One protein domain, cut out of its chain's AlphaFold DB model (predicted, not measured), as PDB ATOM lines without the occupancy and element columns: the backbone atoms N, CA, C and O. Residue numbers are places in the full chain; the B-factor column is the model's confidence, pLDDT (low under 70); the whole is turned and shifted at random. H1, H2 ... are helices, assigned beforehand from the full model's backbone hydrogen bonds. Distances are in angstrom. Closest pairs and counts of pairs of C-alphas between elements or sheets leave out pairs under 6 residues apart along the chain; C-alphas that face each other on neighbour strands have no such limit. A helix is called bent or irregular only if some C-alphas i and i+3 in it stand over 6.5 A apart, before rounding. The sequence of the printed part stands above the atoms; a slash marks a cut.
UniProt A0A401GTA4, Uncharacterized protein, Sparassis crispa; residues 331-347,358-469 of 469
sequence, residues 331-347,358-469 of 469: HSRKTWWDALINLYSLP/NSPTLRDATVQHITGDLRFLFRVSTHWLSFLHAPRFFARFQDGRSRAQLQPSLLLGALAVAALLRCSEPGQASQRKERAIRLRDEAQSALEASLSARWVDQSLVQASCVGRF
ATOM      1  N   HIS A 331       6.040  56.156 -58.967       85.69
ATOM      2  CA  HIS A 331       6.162  55.122 -59.984       85.69
ATOM      3  C   HIS A 331       6.775  53.843 -59.401       85.69
ATOM      4  O   HIS A 331       6.138  52.795 -59.462       85.69
ATOM      5  N   SER A 332       7.924  53.950 -58.727       85.62
ATOM      6  CA  SER A 332       8.603  52.809 -58.090       85.62
ATOM      7  C   SER A 332       7.696  52.078 -57.092       85.62
ATOM      8  O   SER A 332       7.607  50.852 -57.098       85.62
ATOM      9  N   ARG A 333       6.929  52.825 -56.282       84.81
ATOM     10  CA  ARG A 333       5.927  52.282 -55.341       84.81
ATOM     11  C   ARG A 333       4.793  51.518 -56.014       84.81
ATOM     12  O   ARG A 333       4.187  50.649 -55.389       84.81
ATOM     13  N   LYS A 334       4.477  51.862 -57.258       86.19
ATOM     14  CA  LYS A 334       3.405  51.230 -58.019       86.19
ATOM     15  C   LYS A 334       3.897  49.998 -58.778       86.19
ATOM     16  O   LYS A 334       3.135  49.048 -58.900       86.19
ATOM     17  N   THR A 335       5.144  50.004 -59.244       90.75
ATOM     18  CA  THR A 335       5.686  48.969 -60.138       90.75
ATOM     19  C   THR A 335       6.515  47.894 -59.440       90.75
ATOM     20  O   THR A 335       6.659  46.806 -59.998       90.75
ATOM     21  N   TRP A 336       7.006  48.116 -58.212       93.62
ATOM     22  CA  TRP A 336       7.828  47.113 -57.511       93.62
ATOM     23  C   TRP A 336       7.110  45.768 -57.329       93.62
ATOM     24  O   TRP A 336       7.736  44.712 -57.373       93.62
ATOM     25  N   TRP A 337       5.787  45.786 -57.142       94.75
ATOM     26  CA  TRP A 337       5.000  44.566 -56.985       94.75
ATOM     27  C   TRP A 337       4.933  43.755 -58.282       94.75
ATOM     28  O   TRP A 337       5.032  42.529 -58.254       94.75
ATOM     29  N   ASP A 338       4.806  44.434 -59.424       93.44
ATOM     30  CA  ASP A 338       4.838  43.787 -60.735       93.44
ATOM     31  C   ASP A 338       6.220  43.182 -61.003       93.44
ATOM     32  O   ASP A 338       6.315  42.040 -61.455       93.44
ATOM     33  N   ALA A 339       7.286  43.901 -60.642       93.06
ATOM     34  CA  ALA A 339       8.653  43.398 -60.733       93.06
ATOM     35  C   ALA A 339       8.882  42.165 -59.843       93.06
ATOM     36  O   ALA A 339       9.482  41.191 -60.294       93.06
ATOM     37  N   LEU A 340       8.340  42.150 -58.620       94.56
ATOM     38  CA  LEU A 340       8.401  40.976 -57.749       94.56
ATOM     39  C   LEU A 340       7.666  39.776 -58.357       94.56
ATOM     40  O   LEU A 340       8.193  38.666 -58.330       94.56
ATOM     41  N   ILE A 341       6.465  39.980 -58.910       94.56
ATOM     42  CA  ILE A 341       5.731  38.903 -59.589       94.56
ATOM     43  C   ILE A 341       6.551  38.372 -60.765       94.56
ATOM     44  O   ILE A 341       6.633  37.156 -60.923       94.56
ATOM     45  N   ASN A 342       7.186  39.240 -61.560       92.31
ATOM     46  CA  ASN A 342       8.068  38.820 -62.653       92.31
ATOM     47  C   ASN A 342       9.231  37.965 -62.131       92.31
ATOM     48  O   ASN A 342       9.465  36.869 -62.638       92.31
ATOM     49  N   LEU A 343       9.909  38.431 -61.078       91.75
ATOM     50  CA  LEU A 343      11.044  37.743 -60.462       91.75
ATOM     51  C   LEU A 343      10.664  36.351 -59.939       91.75
ATOM     52  O   LEU A 343      11.421  35.397 -60.097       91.75
ATOM     53  N   TYR A 344       9.480  36.224 -59.336       91.94
ATOM     54  CA  TYR A 344       8.989  34.956 -58.792       91.94
ATOM     55  C   TYR A 344       8.404  34.018 -59.855       91.94
ATOM     56  O   TYR A 344       8.473  32.798 -59.694       91.94
ATOM     57  N   SER A 345       7.830  34.577 -60.924       91.62
ATOM     58  CA  SER A 345       7.269  33.806 -62.039       91.62
ATOM     59  C   SER A 345       8.360  33.215 -62.925       91.62
ATOM     60  O   SER A 345       8.111  32.200 -63.569       91.62
ATOM     61  N   LEU A 346       9.557  33.818 -62.953       86.50
ATOM     62  CA  LEU A 346      10.690  33.301 -63.711       86.50
ATOM     63  C   LEU A 346      11.106  31.915 -63.180       86.50
ATOM     64  O   LEU A 346      11.561  31.792 -62.029       86.50
ATOM     65  N   PRO A 347      10.990  30.854 -64.001       77.44
ATOM     66  CA  PRO A 347      11.603  29.575 -63.690       77.44
ATOM     67  C   PRO A 347      13.113  29.787 -63.641       77.44
ATOM     68  O   PRO A 347      13.687  30.377 -64.558       77.44
ATOM     69  N   ASN A 358       3.156  38.267 -68.518       79.56
ATOM     70  CA  ASN A 358       2.519  37.465 -67.482       79.56
ATOM     71  C   ASN A 358       1.015  37.360 -67.752       79.56
ATOM     72  O   ASN A 358       0.277  38.335 -67.582       79.56
ATOM     73  N   SER A 359       0.559  36.162 -68.117       89.00
ATOM     74  CA  SER A 359      -0.866  35.839 -68.146       89.00
ATOM     75  C   SER A 359      -1.494  36.157 -66.780       89.00
ATOM     76  O   SER A 359      -0.865  35.871 -65.755       89.00
ATOM     77  N   PRO A 360      -2.724  36.704 -66.712       92.44
ATOM     78  CA  PRO A 360      -3.407  36.956 -65.441       92.44
ATOM     79  C   PRO A 360      -3.478  35.703 -64.556       92.44
ATOM     80  O   PRO A 360      -3.247  35.789 -63.354       92.44
ATOM     81  N   THR A 361      -3.663  34.523 -65.157       92.19
ATOM     82  CA  THR A 361      -3.674  33.240 -64.436       92.19
ATOM     83  C   THR A 361      -2.330  32.909 -63.783       92.19
ATOM     84  O   THR A 361      -2.292  32.437 -62.649       92.19
ATOM     85  N   LEU A 362      -1.220  33.194 -64.472       92.50
ATOM     86  CA  LEU A 362       0.129  33.007 -63.937       92.50
ATOM     87  C   LEU A 362       0.390  33.980 -62.788       92.50
ATOM     88  O   LEU A 362       0.946  33.587 -61.768       92.50
ATOM     89  N   ARG A 363      -0.056  35.235 -62.926       93.81
ATOM     90  CA  ARG A 363       0.072  36.235 -61.859       93.81
ATOM     91  C   ARG A 363      -0.619  35.758 -60.589       93.81
ATOM     92  O   ARG A 363       0.007  35.785 -59.535       93.81
ATOM     93  N   ASP A 364      -1.857  35.282 -60.686       94.75
ATOM     94  CA  ASP A 364      -2.606  34.803 -59.523       94.75
ATOM     95  C   ASP A 364      -1.920  33.597 -58.866       94.75
ATOM     96  O   ASP A 364      -1.728  33.592 -57.648       94.75
ATOM     97  N   ALA A 365      -1.455  32.627 -59.661       95.06
ATOM     98  CA  ALA A 365      -0.690  31.484 -59.159       95.06
ATOM     99  C   ALA A 365       0.599  31.919 -58.439       95.06
ATOM    100  O   ALA A 365       0.893  31.450 -57.335       95.06
ATOM    101  N   THR A 366       1.337  32.875 -59.008       95.00
ATOM    102  CA  THR A 366       2.549  33.432 -58.400       95.00
ATOM    103  C   THR A 366       2.249  34.157 -57.091       95.00
ATOM    104  O   THR A 366       2.969  33.985 -56.107       95.00
ATOM    105  N   VAL A 367       1.162  34.931 -57.026       95.44
ATOM    106  CA  VAL A 367       0.740  35.601 -55.786       95.44
ATOM    107  C   VAL A 367       0.384  34.584 -54.704       95.44
ATOM    108  O   VAL A 367       0.760  34.777 -53.543       95.44
ATOM    109  N   GLN A 368      -0.286  33.485 -55.060       96.25
ATOM    110  CA  GLN A 368      -0.551  32.398 -54.116       96.25
ATOM    111  C   GLN A 368       0.745  31.745 -53.632       96.25
ATOM    112  O   GLN A 368       0.892  31.514 -52.432       96.25
ATOM    113  N   HIS A 369       1.719  31.534 -54.520       95.31
ATOM    114  CA  HIS A 369       3.022  30.980 -54.152       95.31
ATOM    115  C   HIS A 369       3.784  31.889 -53.174       95.31
ATOM    116  O   HIS A 369       4.227  31.431 -52.121       95.31
ATOM    117  N   ILE A 370       3.865  33.193 -53.464       96.38
ATOM    118  CA  ILE A 370       4.460  34.204 -52.571       96.38
ATOM    119  C   ILE A 370       3.748  34.199 -51.212       96.38
ATOM    120  O   ILE A 370       4.383  34.198 -50.157       96.38
ATOM    121  N   THR A 371       2.413  34.164 -51.220       96.88
ATOM    122  CA  THR A 371       1.613  34.125 -49.988       96.88
ATOM    123  C   THR A 371       1.885  32.850 -49.186       96.88
ATOM    124  O   THR A 371       1.986  32.910 -47.959       96.88
ATOM    125  N   GLY A 372       2.025  31.708 -49.863       96.62
ATOM    126  CA  GLY A 372       2.381  30.423 -49.267       96.62
ATOM    127  C   GLY A 372       3.750  30.456 -48.590       96.62
ATOM    128  O   GLY A 372       3.855  30.067 -47.427       96.62
ATOM    129  N   ASP A 373       4.766  30.998 -49.264       95.69
ATOM    130  CA  ASP A 373       6.121  31.143 -48.716       95.69
ATOM    131  C   ASP A 373       6.145  32.050 -47.478       95.69
ATOM    132  O   ASP A 373       6.749  31.704 -46.460       95.69
ATOM    133  N   LEU A 374       5.421  33.172 -47.506       96.19
ATOM    134  CA  LEU A 374       5.314  34.063 -46.347       96.19
ATOM    135  C   LEU A 374       4.576  33.395 -45.185       96.19
ATOM    136  O   LEU A 374       5.010  33.493 -44.039       96.19
ATOM    137  N   ARG A 375       3.466  32.696 -45.447       95.69
ATOM    138  CA  ARG A 375       2.736  31.955 -44.402       95.69
ATOM    139  C   ARG A 375       3.609  30.869 -43.781       95.69
ATOM    140  O   ARG A 375       3.609  30.724 -42.559       95.69
ATOM    141  N   PHE A 376       4.363  30.143 -44.606       95.69
ATOM    142  CA  PHE A 376       5.344  29.165 -44.150       95.69
ATOM    143  C   PHE A 376       6.391  29.819 -43.248       95.69
ATOM    144  O   PHE A 376       6.616  29.338 -42.138       95.69
ATOM    145  N   LEU A 377       6.952  30.954 -43.667       95.50
ATOM    146  CA  LEU A 377       7.912  31.709 -42.872       95.50
ATOM    147  C   LEU A 377       7.335  32.067 -41.498       95.50
ATOM    148  O   LEU A 377       7.898  31.656 -40.492       95.50
ATOM    149  N   PHE A 378       6.179  32.733 -41.427       94.81
ATOM    150  CA  PHE A 378       5.558  33.096 -40.144       94.81
ATOM    151  C   PHE A 378       5.216  31.882 -39.259       94.81
ATOM    152  O   PHE A 378       5.211  31.996 -38.029       94.81
ATOM    153  N   ARG A 379       4.945  30.716 -39.861       94.62
ATOM    154  CA  ARG A 379       4.693  29.459 -39.140       94.62
ATOM    155  C   ARG A 379       5.973  28.856 -38.562       94.62
ATOM    156  O   ARG A 379       5.942  28.376 -37.435       94.62
ATOM    157  N   VAL A 380       7.075  28.874 -39.311       94.12
ATOM    158  CA  VAL A 380       8.349  28.257 -38.901       94.12
ATOM    159  C   VAL A 380       9.180  29.191 -38.019       94.12
ATOM    160  O   VAL A 380       9.823  28.741 -37.073       94.12
ATOM    161  N   SER A 381       9.146  30.499 -38.275       88.62
ATOM    162  CA  SER A 381      10.005  31.501 -37.638       88.62
ATOM    163  C   SER A 381       9.239  32.426 -36.681       88.62
ATOM    164  O   SER A 381       9.503  33.627 -36.587       88.62
ATOM    165  N   THR A 382       8.313  31.863 -35.894       81.88
ATOM    166  CA  THR A 382       7.402  32.627 -35.012       81.88
ATOM    167  C   THR A 382       8.133  33.576 -34.052       81.88
ATOM    168  O   THR A 382       7.635  34.655 -33.742       81.88
ATOM    169  N   HIS A 383       9.326  33.196 -33.590       84.25
ATOM    170  CA  HIS A 383      10.116  34.004 -32.656       84.25
ATOM    171  C   HIS A 383      10.915  35.112 -33.358       84.25
ATOM    172  O   HIS A 383      11.038  36.213 -32.820       84.25
ATOM    173  N   TRP A 384      11.417  34.838 -34.567       81.88
ATOM    174  CA  TRP A 384      12.273  35.754 -35.328       81.88
ATOM    175  C   TRP A 384      11.474  36.922 -35.883       81.88
ATOM    176  O   TRP A 384      11.943  38.049 -35.868       81.88
ATOM    177  N   LEU A 385      10.232  36.664 -36.291       88.38
ATOM    178  CA  LEU A 385       9.321  37.679 -36.810       88.38
ATOM    179  C   LEU A 385       8.340  38.192 -35.755       88.38
ATOM    180  O   LEU A 385       7.293  38.729 -36.099       88.38
ATOM    181  N   SER A 386       8.657  38.056 -34.465       88.31
ATOM    182  CA  SER A 386       7.782  38.519 -33.377       88.31
ATOM    183  C   SER A 386       7.524  40.033 -33.411       88.31
ATOM    184  O   SER A 386       6.473  40.491 -32.964       88.31
ATOM    185  N   PHE A 387       8.441  40.808 -33.999       87.88
ATOM    186  CA  PHE A 387       8.266  42.242 -34.239       87.88
ATOM    187  C   PHE A 387       7.292  42.557 -35.391       87.88
ATOM    188  O   PHE A 387       6.811  43.688 -35.500       87.88
ATOM    189  N   LEU A 388       6.977  41.576 -36.245       91.62
ATOM    190  CA  LEU A 388       5.976  41.685 -37.300       91.62
ATOM    191  C   LEU A 388       4.654  41.091 -36.820       91.62
ATOM    192  O   LEU A 388       4.498  39.885 -36.636       91.62
ATOM    193  N   HIS A 389       3.638  41.937 -36.686       92.38
ATOM    194  CA  HIS A 389       2.297  41.462 -36.371       92.38
ATOM    195  C   HIS A 389       1.663  40.796 -37.604       92.38
ATOM    196  O   HIS A 389       1.039  41.480 -38.423       92.38
ATOM    197  N   ALA A 390       1.798  39.470 -37.726       93.31
ATOM    198  CA  ALA A 390       1.414  38.705 -38.919       93.31
ATOM    199  C   ALA A 390       0.011  39.047 -39.473       93.31
ATOM    200  O   ALA A 390      -0.081  39.368 -40.657       93.31
ATOM    201  N   PRO A 391      -1.076  39.124 -38.671       94.81
ATOM    202  CA  PRO A 391      -2.391  39.497 -39.205       94.81
ATOM    203  C   PRO A 391      -2.439  40.895 -39.837       94.81
ATOM    204  O   PRO A 391      -3.101  41.098 -40.849       94.81
ATOM    205  N   ARG A 392      -1.720  41.867 -39.255       94.31
ATOM    206  CA  ARG A 392      -1.673  43.239 -39.792       94.31
ATOM    207  C   ARG A 392      -0.810  43.299 -41.043       94.31
ATOM    208  O   ARG A 392      -1.158  44.008 -41.980       94.31
ATOM    209  N   PHE A 393       0.287  42.548 -41.054       95.12
ATOM    210  CA  PHE A 393       1.144  42.410 -42.221       95.12
ATOM    211  C   PHE A 393       0.363  41.836 -43.410       95.12
ATOM    212  O   PHE A 393       0.309  42.476 -44.455       95.12
ATOM    213  N   PHE A 394      -0.325  40.702 -43.236       95.94
ATOM    214  CA  PHE A 394      -1.100  40.084 -44.316       95.94
ATOM    215  C   PHE A 394      -2.293  40.935 -44.764       95.94
ATOM    216  O   PHE A 394      -2.561  40.989 -45.960       95.94
ATOM    217  N   ALA A 395      -2.963  41.650 -43.852       96.00
ATOM    218  CA  ALA A 395      -4.015  42.595 -44.229       96.00
ATOM    219  C   ALA A 395      -3.482  43.708 -45.150       96.00
ATOM    220  O   ALA A 395      -4.098  44.001 -46.173       96.00
ATOM    221  N   ARG A 396      -2.306  44.276 -44.834       95.44
ATOM    222  CA  ARG A 396      -1.640  45.285 -45.681       95.44
ATOM    223  C   ARG A 396      -1.101  44.706 -46.986       95.44
ATOM    224  O   ARG A 396      -1.080  45.377 -48.006       95.44
ATOM    225  N   PHE A 397      -0.633  43.465 -46.948       95.31
ATOM    226  CA  PHE A 397      -0.123  42.771 -48.122       95.31
ATOM    227  C   PHE A 397      -1.243  42.461 -49.121       95.31
ATOM    228  O   PHE A 397      -1.054  42.610 -50.323       95.31
ATOM    229  N   GLN A 398      -2.424  42.064 -48.651       95.19
ATOM    230  CA  GLN A 398      -3.546  41.712 -49.522       95.19
ATOM    231  C   GLN A 398      -4.239  42.935 -50.131       95.19
ATOM    232  O   GLN A 398      -4.618  42.884 -51.299       95.19
ATOM    233  N   ASP A 399      -4.351  44.042 -49.399       95.44
ATOM    234  CA  ASP A 399      -4.952  45.267 -49.930       95.44
ATOM    235  C   ASP A 399      -3.989  46.003 -50.881       95.44
ATOM    236  O   ASP A 399      -2.889  46.399 -50.508       95.44
ATOM    237  N   GLY A 400      -4.407  46.213 -52.132       92.81
ATOM    238  CA  GLY A 400      -3.569  46.818 -53.172       92.81
ATOM    239  C   GLY A 400      -3.129  48.254 -52.869       92.81
ATOM    240  O   GLY A 400      -2.047  48.661 -53.293       92.81
ATOM    241  N   ARG A 401      -3.923  49.025 -52.110       92.56
ATOM    242  CA  ARG A 401      -3.560  50.407 -51.745       92.56
ATOM    243  C   ARG A 401      -2.531  50.441 -50.626       92.56
ATOM    244  O   ARG A 401      -1.538  51.159 -50.727       92.56
ATOM    245  N   SER A 402      -2.745  49.665 -49.566       93.31
ATOM    246  CA  SER A 402      -1.786  49.584 -48.461       93.31
ATOM    247  C   SER A 402      -0.522  48.803 -48.822       93.31
ATOM    248  O   SER A 402       0.533  49.096 -48.255       93.31
ATOM    249  N   ARG A 403      -0.578  47.912 -49.822       94.12
ATOM    250  CA  ARG A 403       0.600  47.250 -50.395       94.12
ATOM    251  C   ARG A 403       1.598  48.251 -50.957       94.12
ATOM    252  O   ARG A 403       2.781  48.096 -50.706       94.12
ATOM    253  N   ALA A 404       1.154  49.320 -51.617       91.81
ATOM    254  CA  ALA A 404       2.057  50.359 -52.128       91.81
ATOM    255  C   ALA A 404       2.852  51.090 -51.021       91.81
ATOM    256  O   ALA A 404       3.835  51.766 -51.314       91.81
ATOM    257  N   GLN A 405       2.427  50.968 -49.757       91.88
ATOM    258  CA  GLN A 405       3.136  51.490 -48.585       91.88
ATOM    259  C   GLN A 405       4.001  50.440 -47.882       91.88
ATOM    260  O   GLN A 405       4.659  50.773 -46.899       91.88
ATOM    261  N   LEU A 406       3.943  49.172 -48.293       94.25
ATOM    262  CA  LEU A 406       4.872  48.170 -47.795       94.25
ATOM    263  C   LEU A 406       6.220  48.390 -48.453       94.25
ATOM    264  O   LEU A 406       6.318  48.635 -49.654       94.25
ATOM    265  N   GLN A 407       7.258  48.263 -47.646       94.06
ATOM    266  CA  GLN A 407       8.598  48.392 -48.153       94.06
ATOM    267  C   GLN A 407       9.008  47.131 -48.940       94.06
ATOM    268  O   GLN A 407       8.897  46.019 -48.407       94.06
ATOM    269  N   PRO A 408       9.522  47.280 -50.173       95.25
ATOM    270  CA  PRO A 408       9.882  46.148 -51.024       95.25
ATOM    271  C   PRO A 408      10.995  45.277 -50.424       95.25
ATOM    272  O   PRO A 408      10.887  44.052 -50.455       95.25
ATOM    273  N   SER A 409      12.020  45.878 -49.811       95.69
ATOM    274  CA  SER A 409      13.142  45.129 -49.222       95.69
ATOM    275  C   SER A 409      12.728  44.242 -48.047       95.69
ATOM    276  O   SER A 409      13.257  43.141 -47.909       95.69
ATOM    277  N   LEU A 410      11.740  44.658 -47.238       95.19
ATOM    278  CA  LEU A 410      11.184  43.820 -46.167       95.19
ATOM    279  C   LEU A 410      10.604  42.526 -46.741       95.19
ATOM    280  O   LEU A 410      10.824  41.442 -46.202       95.19
ATOM    281  N   LEU A 411       9.842  42.651 -47.827       95.81
ATOM    282  CA  LEU A 411       9.165  41.523 -48.445       95.81
ATOM    283  C   LEU A 411      10.153  40.608 -49.177       95.81
ATOM    284  O   LEU A 411      10.100  39.396 -48.984       95.81
ATOM    285  N   LEU A 412      11.066  41.178 -49.966       96.12
ATOM    286  CA  LEU A 412      12.121  40.442 -50.669       96.12
ATOM    287  C   LEU A 412      13.023  39.681 -49.689       96.12
ATOM    288  O   LEU A 412      13.259  38.490 -49.878       96.12
ATOM    289  N   GLY A 413      13.437  40.325 -48.593       95.38
ATOM    290  CA  GLY A 413      14.230  39.688 -47.541       95.38
ATOM    291  C   GLY A 413      13.468  38.560 -46.841       95.38
ATOM    292  O   GLY A 413      14.002  37.469 -46.658       95.38
ATOM    293  N   ALA A 414      12.190  38.771 -46.511       95.62
ATOM    294  CA  ALA A 414      11.351  37.717 -45.938       95.62
ATOM    295  C   ALA A 414      11.224  36.510 -46.885       95.62
ATOM    296  O   ALA A 414      11.350  35.365 -46.450       95.62
ATOM    297  N   LEU A 415      11.030  36.751 -48.183       96.19
ATOM    298  CA  LEU A 415      10.955  35.697 -49.198       96.19
ATOM    299  C   LEU A 415      12.294  34.971 -49.382       96.19
ATOM    300  O   LEU A 415      12.296  33.749 -49.511       96.19
ATOM    301  N   ALA A 416      13.424  35.681 -49.317       95.75
ATOM    302  CA  ALA A 416      14.754  35.071 -49.341       95.75
ATOM    303  C   ALA A 416      14.934  34.081 -48.178       95.75
ATOM    304  O   ALA A 416      15.313  32.929 -48.391       95.75
ATOM    305  N   VAL A 417      14.572  34.489 -46.955       95.12
ATOM    306  CA  VAL A 417      14.626  33.616 -45.769       95.12
ATOM    307  C   VAL A 417      13.651  32.443 -45.901       95.12
ATOM    308  O   VAL A 417      14.010  31.310 -45.583       95.12
ATOM    309  N   ALA A 418      12.434  32.678 -46.399       95.00
ATOM    310  CA  ALA A 418      11.461  31.614 -46.639       95.00
ATOM    311  C   ALA A 418      12.009  30.567 -47.621       95.00
ATOM    312  O   ALA A 418      11.943  29.369 -47.340       95.00
ATOM    313  N   ALA A 419      12.609  31.011 -48.729       94.19
ATOM    314  CA  ALA A 419      13.235  30.141 -49.716       94.19
ATOM    315  C   ALA A 419      14.381  29.319 -49.105       94.19
ATOM    316  O   ALA A 419      14.408  28.103 -49.302       94.19
ATOM    317  N   LEU A 420      15.254  29.936 -48.294       93.75
ATOM    318  CA  LEU A 420      16.329  29.234 -47.573       93.75
ATOM    319  C   LEU A 420      15.795  28.172 -46.612       93.75
ATOM    320  O   LEU A 420      16.289  27.046 -46.600       93.75
ATOM    321  N   LEU A 421      14.765  28.500 -45.830       93.31
ATOM    322  CA  LEU A 421      14.159  27.555 -44.890       93.31
ATOM    323  C   LEU A 421      13.487  26.377 -45.606       93.31
ATOM    324  O   LEU A 421      13.422  25.283 -45.049       93.31
ATOM    325  N   ARG A 422      13.025  26.566 -46.847       92.62
ATOM    326  CA  ARG A 422      12.486  25.490 -47.692       92.62
ATOM    327  C   ARG A 422      13.569  24.696 -48.430       92.62
ATOM    328  O   ARG A 422      13.252  23.651 -48.993       92.62
ATOM    329  N   CYS A 423      14.835  25.119 -48.436       90.94
ATOM    330  CA  CYS A 423      15.923  24.373 -49.087       90.94
ATOM    331  C   CYS A 423      16.213  23.010 -48.441       90.94
ATOM    332  O   CYS A 423      16.926  22.212 -49.038       90.94
ATOM    333  N   SER A 424      15.678  22.721 -47.251       86.00
ATOM    334  CA  SER A 424      15.852  21.417 -46.599       86.00
ATOM    335  C   SER A 424      15.139  20.265 -47.319       86.00
ATOM    336  O   SER A 424      15.333  19.112 -46.950       86.00
ATOM    337  N   GLU A 425      14.292  20.558 -48.310       85.62
ATOM    338  CA  GLU A 425      13.577  19.546 -49.086       85.62
ATOM    339  C   GLU A 425      14.485  18.952 -50.185       85.62
ATOM    340  O   GLU A 425      15.022  19.699 -51.017       85.62
ATOM    341  N   PRO A 426      14.688  17.620 -50.209       85.88
ATOM    342  CA  PRO A 426      15.545  16.977 -51.199       85.88
ATOM    343  C   PRO A 426      14.966  17.164 -52.611       85.88
ATOM    344  O   PRO A 426      13.779  16.962 -52.836       85.88
ATOM    345  N   GLY A 427      15.813  17.557 -53.569       85.81
ATOM    346  CA  GLY A 427      15.461  17.665 -54.996       85.81
ATOM    347  C   GLY A 427      15.375  19.087 -55.562       85.81
ATOM    348  O   GLY A 427      15.568  19.258 -56.758       85.81
ATOM    349  N   GLN A 428      15.168  20.120 -54.735       86.00
ATOM    350  CA  GLN A 428      15.106  21.524 -55.197       86.00
ATOM    351  C   GLN A 428      16.045  22.469 -54.429       86.00
ATOM    352  O   GLN A 428      16.006  23.683 -54.626       86.00
ATOM    353  N   ALA A 429      16.901  21.932 -53.555       88.62
ATOM    354  CA  ALA A 429      17.761  22.726 -52.679       88.62
ATOM    355  C   ALA A 429      18.652  23.719 -53.447       88.62
ATOM    356  O   ALA A 429      18.720  24.889 -53.079       88.62
ATOM    357  N   SER A 430      19.285  23.286 -54.543       90.38
ATOM    358  CA  SER A 430      20.172  24.127 -55.362       90.38
ATOM    359  C   SER A 430      19.420  25.305 -55.984       90.38
ATOM    360  O   SER A 430      19.856  26.449 -55.889       90.38
ATOM    361  N   GLN A 431      18.249  25.025 -56.558       90.19
ATOM    362  CA  GLN A 431      17.415  26.015 -57.232       90.19
ATOM    363  C   GLN A 431      16.836  27.039 -56.247       90.19
ATOM    364  O   GLN A 431      16.835  28.241 -56.516       90.19
ATOM    365  N   ARG A 432      16.363  26.572 -55.084       88.94
ATOM    366  CA  ARG A 432      15.828  27.436 -54.022       88.94
ATOM    367  C   ARG A 432      16.925  28.276 -53.373       88.94
ATOM    368  O   ARG A 432      16.682  29.444 -53.085       88.94
ATOM    369  N   LYS A 433      18.133  27.727 -53.205       92.19
ATOM    370  CA  LYS A 433      19.297  28.464 -52.695       92.19
ATOM    371  C   LYS A 433      19.718  29.573 -53.656       92.19
ATOM    372  O   LYS A 433      19.890  30.705 -53.218       92.19
ATOM    373  N   GLU A 434      19.819  29.270 -54.946       92.44
ATOM    374  CA  GLU A 434      20.107  30.266 -55.986       92.44
ATOM    375  C   GLU A 434      19.048  31.378 -55.997       92.44
ATOM    376  O   GLU A 434      19.372  32.564 -55.965       92.44
ATOM    377  N   ARG A 435      17.762  31.006 -55.945       91.19
ATOM    378  CA  ARG A 435      16.663  31.975 -55.844       91.19
ATOM    379  C   ARG A 435      16.770  32.836 -54.584       91.19
ATOM    380  O   ARG A 435      16.539  34.038 -54.661       91.19
ATOM    381  N   ALA A 436      17.116  32.248 -53.443       94.19
ATOM    382  CA  ALA A 436      17.275  32.990 -52.199       94.19
ATOM    383  C   ALA A 436      18.410  34.020 -52.267       94.19
ATOM    384  O   ALA A 436      18.236  35.131 -51.774       94.19
ATOM    385  N   ILE A 437      19.536  33.679 -52.904       93.81
ATOM    386  CA  ILE A 437      20.652  34.613 -53.115       93.81
ATOM    387  C   ILE A 437      20.180  35.803 -53.956       93.81
ATOM    388  O   ILE A 437      20.350  36.943 -53.534       93.81
ATOM    389  N   ARG A 438      19.482  35.551 -55.071       93.38
ATOM    390  CA  ARG A 438      18.924  36.624 -55.913       93.38
ATOM    391  C   ARG A 438      17.933  37.507 -55.159       93.38
ATOM    392  O   ARG A 438      18.010  38.724 -55.249       93.38
ATOM    393  N   LEU A 439      17.021  36.905 -54.390       94.44
ATOM    394  CA  LEU A 439      16.053  37.651 -53.577       94.44
ATOM    395  C   LEU A 439      16.735  38.509 -52.509       94.44
ATOM    396  O   LEU A 439      16.263  39.606 -52.230       94.44
ATOM    397  N   ARG A 440      17.830  38.026 -51.914       95.75
ATOM    398  CA  ARG A 440      18.624  38.786 -50.943       95.75
ATOM    399  C   ARG A 440      19.323  39.970 -51.606       95.75
ATOM    400  O   ARG A 440      19.247  41.076 -51.078       95.75
ATOM    401  N   ASP A 441      19.977  39.747 -52.741       94.62
ATOM    402  CA  ASP A 441      20.687  40.806 -53.460       94.62
ATOM    403  C   ASP A 441      19.696  41.891 -53.931       94.62
ATOM    404  O   ASP A 441      19.956  43.082 -53.767       94.62
ATOM    405  N   GLU A 442      18.498  41.485 -54.367       94.31
ATOM    406  CA  GLU A 442      17.398  42.395 -54.706       94.31
ATOM    407  C   GLU A 442      16.785  43.094 -53.479       94.31
ATOM    408  O   GLU A 442      16.349  44.244 -53.528       94.31
ATOM    409  N   ALA A 443      16.739  42.423 -52.326       95.19
ATOM    410  CA  ALA A 443      16.313  43.064 -51.085       95.19
ATOM    411  C   ALA A 443      17.284  44.182 -50.685       95.19
ATOM    412  O   ALA A 443      16.844  45.232 -50.207       95.19
ATOM    413  N   GLN A 444      18.585  43.965 -50.887       95.00
ATOM    414  CA  GLN A 444      19.631  44.935 -50.586       95.00
ATOM    415  C   GLN A 444      19.584  46.135 -51.543       95.00
ATOM    416  O   GLN A 444      19.569  47.272 -51.067       95.00
ATOM    417  N   SER A 445      19.468  45.916 -52.857       94.19
ATOM    418  CA  SER A 445      19.290  47.007 -53.835       94.19
ATOM    419  C   SER A 445      18.029  47.826 -53.528       94.19
ATOM    420  O   SER A 445      18.080  49.055 -53.451       94.19
ATOM    421  N   ALA A 446      16.900  47.166 -53.240       92.19
ATOM    422  CA  ALA A 446      15.648  47.829 -52.883       92.19
ATOM    423  C   ALA A 446      15.749  48.621 -51.566       92.19
ATOM    424  O   ALA A 446      15.070  49.641 -51.393       92.19
ATOM    425  N   LEU A 447      16.582  48.170 -50.623       92.88
ATOM    426  CA  LEU A 447      16.858  48.875 -49.372       92.88
ATOM    427  C   LEU A 447      17.645  50.162 -49.632       92.88
ATOM    428  O   LEU A 447      17.251  51.225 -49.148       92.88
ATOM    429  N   GLU A 448      18.715  50.075 -50.416       93.81
ATOM    430  CA  GLU A 448      19.554  51.215 -50.802       93.81
ATOM    431  C   GLU A 448      18.763  52.241 -51.620       93.81
ATOM    432  O   GLU A 448      18.827  53.436 -51.327       93.81
ATOM    433  N   ALA A 449      17.920  51.781 -52.549       90.44
ATOM    434  CA  ALA A 449      16.985  52.620 -53.296       90.44
ATOM    435  C   ALA A 449      15.955  53.311 -52.385       90.44
ATOM    436  O   ALA A 449      15.644  54.489 -52.556       90.44
ATOM    437  N   SER A 450      15.430  52.606 -51.376       90.81
ATOM    438  CA  SER A 450      14.508  53.211 -50.403       90.81
ATOM    439  C   SER A 450      15.204  54.286 -49.562       90.81
ATOM    440  O   SER A 450      14.606  55.321 -49.264       90.81
ATOM    441  N   LEU A 451      16.471  54.062 -49.191       89.75
ATOM    442  CA  LEU A 451      17.286  55.014 -48.432       89.75
ATOM    443  C   LEU A 451      17.636  56.256 -49.258       89.75
ATOM    444  O   LEU A 451      17.471  57.373 -48.761       89.75
ATOM    445  N   SER A 452      18.071  56.080 -50.509       91.94
ATOM    446  CA  SER A 452      18.407  57.191 -51.408       91.94
ATOM    447  C   SER A 452      17.184  58.058 -51.701       91.94
ATOM    448  O   SER A 452      17.265  59.285 -51.655       91.94
ATOM    449  N   ALA A 453      16.021  57.427 -51.858       88.75
ATOM    450  CA  ALA A 453      14.752  58.103 -52.074       88.75
ATOM    451  C   ALA A 453      14.098  58.630 -50.776       88.75
ATOM    452  O   ALA A 453      12.961  59.102 -50.795       88.75
ATOM    453  N   ARG A 454      14.785  58.548 -49.624       87.94
ATOM    454  CA  ARG A 454      14.277  58.967 -48.301       87.94
ATOM    455  C   ARG A 454      12.911  58.366 -47.947       87.94
ATOM    456  O   ARG A 454      12.140  58.957 -47.187       87.94
ATOM    457  N   TRP A 455      12.605  57.172 -48.452       85.88
ATOM    458  CA  TRP A 455      11.424  56.411 -48.061       85.88
ATOM    459  C   TRP A 455      11.690  55.726 -46.715       85.88
ATOM    460  O   TRP A 455      11.871  54.515 -46.619       85.88
ATOM    461  N   VAL A 456      11.731  56.541 -45.662       84.88
ATOM    462  CA  VAL A 456      11.969  56.097 -44.288       84.88
ATOM    463  C   VAL A 456      10.635  55.807 -43.616       84.88
ATOM    464  O   VAL A 456       9.865  56.717 -43.321       84.88
ATOM    465  N   ASP A 457      10.355  54.531 -43.370       84.81
ATOM    466  CA  ASP A 457       9.185  54.087 -42.619       84.81
ATOM    467  C   ASP A 457       9.554  53.052 -41.541       84.81
ATOM    468  O   ASP A 457      10.701  52.628 -41.402       84.81
ATOM    469  N   GLN A 458       8.580  52.657 -40.718       84.00
ATOM    470  CA  GLN A 458       8.807  51.637 -39.691       84.00
ATOM    471  C   GLN A 458       9.196  50.281 -40.309       84.00
ATOM    472  O   GLN A 458       9.941  49.519 -39.688       84.00
ATOM    473  N   SER A 459       8.726  49.984 -41.525       81.12
ATOM    474  CA  SER A 459       9.114  48.775 -42.254       81.12
ATOM    475  C   SER A 459      10.579  48.797 -42.693       81.12
ATOM    476  O   SER A 459      11.190  47.740 -42.654       81.12
ATOM    477  N   LEU A 460      11.173  49.963 -42.975       83.25
ATOM    478  CA  LEU A 460      12.601  50.142 -43.295       83.25
ATOM    479  C   LEU A 460      13.510  49.634 -42.195       83.25
ATOM    480  O   LEU A 460      14.442  48.870 -42.455       83.25
ATOM    481  N   VAL A 461      13.198  50.000 -40.957       84.25
ATOM    482  CA  VAL A 461      13.934  49.495 -39.798       84.25
ATOM    483  C   VAL A 461      13.795  47.972 -39.722       84.25
ATOM    484  O   VAL A 461      14.790  47.268 -39.567       84.25
ATOM    485  N   GLN A 462      12.586  47.449 -39.926       83.62
ATOM    486  CA  GLN A 462      12.316  46.010 -39.909       83.62
ATOM    487  C   GLN A 462      13.041  45.253 -41.035       83.62
ATOM    488  O   GLN A 462      13.588  44.180 -40.787       83.62
ATOM    489  N   ALA A 463      13.102  45.805 -42.246       73.31
ATOM    490  CA  ALA A 463      13.804  45.210 -43.379       73.31
ATOM    491  C   ALA A 463      15.304  45.131 -43.133       73.31
ATOM    492  O   ALA A 463      15.912  44.100 -43.402       73.31
ATOM    493  N   SER A 464      15.892  46.188 -42.563       77.06
ATOM    494  CA  SER A 464      17.316  46.198 -42.217       77.06
ATOM    495  C   SER A 464      17.677  45.106 -41.203       77.06
ATOM    496  O   SER A 464      18.788  44.578 -41.236       77.06
ATOM    497  N   CYS A 465      16.732  44.722 -40.335       79.62
ATOM    498  CA  CYS A 465      16.903  43.580 -39.446       79.62
ATOM    499  C   CYS A 465      16.857  42.251 -40.207       79.62
ATOM    500  O   CYS A 465      17.659  41.382 -39.904       79.62
ATOM    501  N   VAL A 466      15.955  42.082 -41.179       78.31
ATOM    502  CA  VAL A 466      15.809  40.818 -41.930       78.31
ATOM    503  C   VAL A 466      16.944  40.606 -42.939       78.31
ATOM    504  O   VAL A 466      17.424  39.487 -43.059       78.31
ATOM    505  N   GLY A 467      17.394  41.651 -43.638       62.28
ATOM    506  CA  GLY A 467      18.385  41.543 -44.722       62.28
ATOM    507  C   GLY A 467      19.847  41.401 -44.285       62.28
ATOM    508  O   GLY A 467      20.698  41.106 -45.114       62.28
ATOM    509  N   ARG A 468      20.165  41.609 -43.000       64.19
ATOM    510  CA  ARG A 468      21.520  41.375 -42.457       64.19
ATOM    511  C   ARG A 468      21.829  39.902 -42.165       64.19
ATOM    512  O   ARG A 468      22.956  39.607 -41.768       64.19
ATOM    513  N   PHE A 469      20.843  39.022 -42.303       52.84
ATOM    514  CA  PHE A 469      20.993  37.573 -42.171       52.84
ATOM    515  C   PHE A 469      21.237  36.944 -43.541       52.84
ATOM    516  O   PHE A 469      22.010  35.961 -43.587       52.84
TER     517      PHE A 469
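AT A GLANCE: This is residues 331 to 347 and 358 to 469 of the 469 residues of an uncharacterized protein of Sparassis crispa (UniProt A0A401GTA4). H5 and the longer H6 lie side by side as a helical hairpin, and H7 folds back over part of both; H2 crosses H5 on the side away from H6. The last turns of H1 pack on H2, while H3 and the short H4 lie to one side, away from H6 and H7. The printed part has 129 residues with seven named helices, H1 to H7 in chain order, and no named strand: all helix. It is compact, with a radius of gyration of the C-alphas of 14.0 A and spans of 42 by 37 by 27 A.

IN THESE COORDINATES: H1, residues 331 to 345, begins at C-alpha 331 (6.162, 55.122, -59.984) and is only just irregular: C-alphas 334 and 337 are 6.9 A apart. H2 is residues 360 to 380, 30.3 A long; H3, 390 to 398; H4, 400 to 403; H5, 408 to 422, 21.1 A. H6, residues 429 to 452, measures 34.5 A. H7, residues 458 to 467, ends at C-alpha 467 (18.385, 41.543, -44.722).

HOW THE PARTS SIT: The hub H5 touches H6, opposite ways at a shallow tilt of 17 degrees; the closest C-alphas, of Ser 409 and Ala 443, are 4.2 A apart. H5, H6 and H7 form an up and down bundle, each running against the one before. H2 touches H5 through residues 370 to 377 alone, only just about perpendicular at 71 degrees, closest at C-alphas 377 and 418, 5.2 A. H3 and H4 only just touch, only at the corner, with 3 pairs of C-alphas within 8 A. Every O i to N i+4 pair is within hydrogen-bond range in H2, H3, H5, H6 and H7; H1 has 9 of 11, and H4 is too short for one.

THE WHOLE: C-alphas 426 and 454 are farthest apart, 42.1 A. Residues 348 to 357 are not printed; C-alphas 347 and 358 stand 12.6 A apart across the cut. Of the links printed whole, none is long. Residues 467 to 469 have pLDDT under 70.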